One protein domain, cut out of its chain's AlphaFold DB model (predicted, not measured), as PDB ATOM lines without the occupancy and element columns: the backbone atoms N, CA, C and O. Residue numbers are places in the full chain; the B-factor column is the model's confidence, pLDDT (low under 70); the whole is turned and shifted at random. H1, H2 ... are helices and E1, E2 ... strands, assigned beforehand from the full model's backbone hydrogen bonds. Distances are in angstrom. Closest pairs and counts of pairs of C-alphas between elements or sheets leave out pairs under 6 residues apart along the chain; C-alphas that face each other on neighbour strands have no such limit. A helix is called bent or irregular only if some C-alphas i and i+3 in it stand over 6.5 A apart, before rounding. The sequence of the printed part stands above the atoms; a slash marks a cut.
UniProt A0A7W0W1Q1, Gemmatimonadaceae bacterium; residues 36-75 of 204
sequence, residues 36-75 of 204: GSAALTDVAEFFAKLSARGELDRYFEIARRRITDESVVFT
ATOM      1  N   GLY A  36      36.217 -28.487  47.089       51.66
ATOM      2  CA  GLY A  36      36.682 -29.842  46.745       51.66
ATOM      3  C   GLY A  36      35.648 -30.945  47.022       51.66
ATOM      4  O   GLY A  36      35.586 -31.934  46.296       51.66
ATOM      5  N   SER A  37      34.787 -30.747  48.027       57.84
ATOM      6  CA  SER A  37      33.681 -31.661  48.349       57.84
ATOM      7  C   SER A  37      32.647 -31.734  47.215       57.84
ATOM      8  O   SER A  37      32.192 -32.817  46.846       57.84
ATOM      9  N   ALA A  38      32.331 -30.592  46.594       60.53
ATOM     10  CA  ALA A  38      31.383 -30.521  45.484       60.53
ATOM     11  C   ALA A  38      31.895 -31.237  44.219       60.53
ATOM     12  O   ALA A  38      31.144 -31.995  43.607       60.53
ATOM     13  N   ALA A  39      33.179 -31.087  43.867       62.41
ATOM     14  CA  ALA A  39      33.774 -31.788  42.720       62.41
ATOM     15  C   ALA A  39      33.734 -33.317  42.878       62.41
ATOM     16  O   ALA A  39      33.391 -34.046  41.948       62.41
ATOM     17  N   LEU A  40      34.043 -33.812  44.081       72.75
ATOM     18  CA  LEU A  40      33.963 -35.241  44.387       72.75
ATOM     19  C   LEU A  40      32.514 -35.753  44.404       72.75
ATOM     20  O   LEU A  40      32.283 -36.936  44.146       72.75
ATOM     21  N   THR A  41      31.543 -34.872  44.655       83.62
ATOM     22  CA  THR A  41      30.116 -35.209  44.623       83.62
ATOM     23  C   THR A  41      29.644 -35.481  43.192       83.62
ATOM     24  O   THR A  41      29.007 -36.505  42.965       83.62
ATOM     25  N   ASP A  42      30.030 -34.659  42.210       85.75
ATOM     26  CA  ASP A  42      29.662 -34.866  40.794       85.75
ATOM     27  C   ASP A  42      30.220 -36.196  40.240       85.75
ATOM     28  O   ASP A  42      29.524 -36.964  39.571       85.75
ATOM     29  N   VAL A  43      31.456 -36.552  40.616       89.75
ATOM     30  CA  VAL A  43      32.048 -37.862  40.281       89.75
ATOM     31  C   VAL A  43      31.261 -39.013  40.919       89.75
ATOM     32  O   VAL A  43      30.963 -40.009  40.252       89.75
ATOM     33  N   ALA A  44      30.899 -38.891  42.199       91.25
ATOM     34  CA  ALA A  44      30.115 -39.910  42.892       91.25
ATOM     35  C   ALA A  44      28.726 -40.092  42.257       91.25
ATOM     36  O   ALA A  44      28.283 -41.223  42.046       91.25
ATOM     37  N   GLU A  45      28.060 -38.996  41.886       92.19
ATOM     38  CA  GLU A  45      26.784 -39.028  41.172       92.19
ATOM     39  C   GLU A  45      26.903 -39.686  39.796       92.19
ATOM     40  O   GLU A  45      26.037 -40.475  39.406       92.19
ATOM     41  N   PHE A  46      27.977 -39.401  39.057       92.81
ATOM     42  CA  PHE A  46      28.241 -40.042  37.775       92.81
ATOM     43  C   PHE A  46      28.361 -41.568  37.919       92.81
ATOM     44  O   PHE A  46      27.707 -42.315  37.183       92.81
ATOM     45  N   PHE A  47      29.114 -42.049  38.914       95.06
ATOM     46  CA  PHE A  47      29.214 -43.483  39.192       95.06
ATOM     47  C   PHE A  47      27.891 -44.089  39.665       95.06
ATOM     48  O   PHE A  47      27.536 -45.180  39.217       95.06
ATOM     49  N   ALA A  48      27.113 -43.381  40.486       95.31
ATOM     50  CA  ALA A  48      25.779 -43.830  40.882       95.31
ATOM     51  C   ALA A  48      24.850 -43.994  39.662       95.31
ATOM     52  O   ALA A  48      24.162 -45.010  39.540       95.31
ATOM     53  N   LYS A  49      24.885 -43.053  38.706       95.06
ATOM     54  CA  LYS A  49      24.126 -43.128  37.441       95.06
ATOM     55  C   LYS A  49      24.578 -44.290  36.554       95.06
ATOM     56  O   LYS A  49      23.748 -44.900  35.882       95.06
ATOM     57  N   LEU A  50      25.875 -44.600  36.512       96.50
ATOM     58  CA  LEU A  50      26.379 -45.789  35.812       96.50
ATOM     59  C   LEU A  50      25.929 -47.080  36.503       96.50
ATOM     60  O   LEU A  50      25.488 -48.013  35.833       96.50
ATOM     61  N   SER A  51      25.979 -47.123  37.837       97.31
ATOM     62  CA  SER A  51      25.531 -48.274  38.625       97.31
ATOM     63  C   SER A  51      24.044 -48.552  38.422       97.31
ATOM     64  O   SER A  51      23.667 -49.698  38.192       97.31
ATOM     65  N   ALA A  52      23.203 -47.515  38.450       97.69
ATOM     66  CA  ALA A  52      21.762 -47.638  38.231       97.69
ATOM     67  C   ALA A  52      21.411 -48.188  36.836       97.69
ATOM     68  O   ALA A  52      20.367 -48.810  36.664       97.69
ATOM     69  N   ARG A  53      22.294 -47.986  35.847       97.50
ATOM     70  CA  ARG A  53      22.163 -48.518  34.482       97.50
ATOM     71  C   ARG A  53      22.827 -49.886  34.282       97.50
ATOM     72  O   ARG A  53      22.743 -50.437  33.191       97.50
ATOM     73  N   GLY A  54      23.494 -50.433  35.301       97.50
ATOM     74  CA  GLY A  54      24.273 -51.669  35.173       97.50
ATOM     75  C   GLY A  54      25.525 -51.521  34.295       97.50
ATOM     76  O   GLY A  54      26.031 -52.507  33.769       97.50
ATOM     77  N   GLU A  55      26.027 -50.297  34.114       97.62
ATOM     78  CA  GLU A  55      27.159 -49.982  33.227       97.62
ATOM     79  C   GLU A  55      28.486 -49.798  33.984       97.62
ATOM     80  O   GLU A  55      29.541 -49.688  33.356       97.62
ATOM     81  N   LEU A  56      28.457 -49.758  35.323       97.31
ATOM     82  CA  LEU A  56      29.617 -49.401  36.150       97.31
ATOM     83  C   LEU A  56      30.808 -50.354  35.965       97.31
ATOM     84  O   LEU A  56      31.935 -49.898  35.771       97.31
ATOM     85  N   ASP A  57      30.566 -51.665  35.963       97.75
ATOM     86  CA  ASP A  57      31.633 -52.660  35.791       97.75
ATOM     87  C   ASP A  57      32.285 -52.545  34.413       97.75
ATOM     88  O   ASP A  57      33.511 -52.532  34.294       97.75
ATOM     89  N   ARG A  58      31.464 -52.373  33.370       97.50
ATOM     90  CA  ARG A  58      31.939 -52.164  31.999       97.50
ATOM     91  C   ARG A  58      32.765 -50.883  31.883       97.50
ATOM     92  O   ARG A  58      33.785 -50.885  31.196       97.50
ATOM     93  N   TYR A  59      32.345 -49.802  32.542       95.69
ATOM     94  CA  TYR A  59      33.104 -48.553  32.581       95.69
ATOM     95  C   TYR A  59      34.506 -48.779  33.162       95.69
ATOM     96  O   TYR A  59      35.495 -48.435  32.514       95.69
ATOM     97  N   PHE A  60      34.611 -49.419  34.333       96.44
ATOM     98  CA  PHE A  60      35.911 -49.690  34.950       96.44
ATOM     99  C   PHE A  60      36.746 -50.710  34.174       96.44
ATOM    100  O   PHE A  60      37.970 -50.590  34.142       96.44
ATOM    101  N   GLU A  61      36.122 -51.687  33.517       97.19
ATOM    102  CA  GLU A  61      36.825 -52.606  32.623       97.19
ATOM    103  C   GLU A  61      37.476 -51.852  31.456       97.19
ATOM    104  O   GLU A  61      38.660 -52.047  31.175       97.19
ATOM    105  N   ILE A  62      36.726 -50.962  30.798       95.31
ATOM    106  CA  ILE A  62      37.255 -50.124  29.716       95.31
ATOM    107  C   ILE A  62      38.357 -49.211  30.256       95.31
ATOM    108  O   ILE A  62      39.429 -49.154  29.655       95.31
ATOM    109  N   ALA A  63      38.132 -48.547  31.394       92.94
ATOM    110  CA  ALA A  63      39.107 -47.651  32.007       92.94
ATOM    111  C   ALA A  63      40.433 -48.371  32.293       92.94
ATOM    112  O   ALA A  63      41.475 -47.900  31.854       92.94
ATOM    113  N   ARG A  64      40.409 -49.561  32.909       93.50
ATOM    114  CA  ARG A  64      41.622 -50.361  33.181       93.50
ATOM    115  C   ARG A  64      42.382 -50.779  31.922       93.50
ATOM    116  O   ARG A  64      43.585 -50.989  31.985       93.50
ATOM    117  N   ARG A  65      41.689 -50.952  30.793       93.44
ATOM    118  CA  ARG A  65      42.318 -51.317  29.511       93.44
ATOM    119  C   ARG A  65      42.867 -50.111  28.749       93.44
ATOM    120  O   ARG A  65      43.720 -50.291  27.889       93.44
ATOM    121  N   ARG A  66      42.308 -48.919  28.975       90.88
ATOM    122  CA  ARG A  66      42.587 -47.708  28.187       90.88
ATOM    123  C   ARG A  66      43.486 -46.713  28.909       90.88
ATOM    124  O   ARG A  66      44.220 -46.005  28.233       90.88
ATOM    125  N   ILE A  67      43.409 -46.655  30.237       91.25
ATOM    126  CA  ILE A  67      44.241 -45.796  31.071       91.25
ATOM    127  C   ILE A  67      45.532 -46.554  31.381       91.25
ATOM    128  O   ILE A  67      45.544 -47.490  32.177       91.25
ATOM    129  N   THR A  68      46.600 -46.153  30.709       88.50
ATOM    130  CA  THR A  68      47.982 -46.589  30.925       88.50
ATOM    131  C   THR A  68      48.833 -45.414  31.408       88.50
ATOM    132  O   THR A  68      48.428 -44.257  31.261       88.50
ATOM    133  N   ASP A  69      50.038 -45.696  31.903       84.31
ATOM    134  CA  ASP A  69      51.013 -44.664  32.294       84.31
ATOM    135  C   ASP A  69      51.413 -43.744  31.122       84.31
ATOM    136  O   ASP A  69      51.847 -42.618  31.332       84.31
ATOM    137  N   GLU A  70      51.220 -44.195  29.880       85.62
ATOM    138  CA  GLU A  70      51.457 -43.410  28.659       85.62
ATOM    139  C   GLU A  70      50.236 -42.578  28.232       85.62
ATOM    140  O   GLU A  70      50.337 -41.708  27.374       85.62
ATOM    141  N   SER A  71      49.056 -42.856  28.790       87.56
ATOM    142  CA  SER A  71      47.814 -42.153  28.438       87.56
ATOM    143  C   SER A  71      47.508 -40.972  29.358       87.56
ATOM    144  O   SER A  71      46.699 -40.121  28.991       87.56
ATOM    145  N   VAL A  72      48.127 -40.930  30.545       90.75
ATOM    146  CA  VAL A  72      47.948 -39.870  31.539       90.75
ATOM    147  C   VAL A  72      49.306 -39.459  32.094       90.75
ATOM    148  O   VAL A  72      49.943 -40.224  32.814       90.75
ATOM    149  N   VAL A  73      49.716 -38.226  31.811       90.88
ATOM    150  CA  VAL A  73      50.984 -37.667  32.289       90.88
ATOM    151  C   VAL A  73      50.707 -36.617  33.356       90.88
ATOM    152  O   VAL A  73      50.101 -35.581  33.088       90.88
ATOM    153  N   PHE A  74      51.182 -36.869  34.576       91.06
ATOM    154  CA  PHE A  74      51.156 -35.892  35.665       91.06
ATOM    155  C   PHE A  74      52.458 -35.094  35.671       91.06
ATOM    156  O   PHE A  74      53.511 -35.616  36.033       91.06
ATOM    157  N   THR A  75      52.396 -33.820  35.296       90.62
ATOM    158  CA  THR A  75      53.598 -32.979  35.145       90.62
ATOM    159  C   THR A  75      54.036 -32.304  36.444       90.62
ATOM    160  O   THR A  75      55.131 -31.759  36.521       90.62
TER     161      THR A  75
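Overview. This is residues 36 to 75 of the 204 residues of a protein of Gemmatimonadaceae bacterium (UniProt A0A7W0W1Q1). The printed part is a flat, open U with an empty middle: the long helix H1 is one arm, the shorter helix H2 is the base, and the link after H2 with the short strand E1 makes the other arm. H1 and H2 meet at a corner, E1 runs back away from the base, and residues 36 to 45 of H1 and residues 60 to 75 stand free. There are 40 printed residues with two named helices and one named strand, in the order H1, H2, E1; the class is mostly helix, and E1 pairs with no named strand. The whole is loose, with a radius of gyration of the C-alphas of 12.6 A, and the C-alphas span 31 by 27 by 6 A along their three main axes.

Along the chain. H1 is residues 36 to 52, Gly 36 to Ala 52, and is 24.7 A long from first to last C-alpha. It begins at C-alpha 36, (36.682, -29.842, 46.745), and ends at C-alpha 52, (21.762, -47.638, 38.231). After a tight link of 3 residues comes H2, residues 56 to 66, Leu 56 to Arg 66, 15.3 A long. A tight link of 5 residues then leads to E1, residues 72 to 75, 9.6 A long, which ends at C-alpha 75, (53.598, -32.979, 35.145).

Arrangement. H1 and H2 touch only at the corner by their link, and only just, with 3 pairs of C-alphas within 8 A. The closest C-alphas of the two are those of Leu 50 and Leu 56, 4.9 A apart. H1 touches H2 with residues 47 to 50 alone. Their lines stand at a steep tilt of 69 degrees, only just short of about perpendicular, and they run opposite ways. Their centres are 16.3 A apart. H1 and E1 are apart, and H2 and E1 are apart too. In H1 and H2 every O i to N i+4 pair is within hydrogen-bond range, and neither helix is bent.

Size, cuts and confidence. The two C-alphas farthest apart are those of Ala 52 and Thr 75, at 35.2 A, while the first and last printed C-alphas, those of Gly 36 and Thr 75, are 20.7 A apart. The printed part has no cut, and both links are tight. The mean pLDDT of the printed part is 89.0. Residues 36 to 39 are under 70, and the mean is 83 for H1, 95 for H2 and 91 for E1.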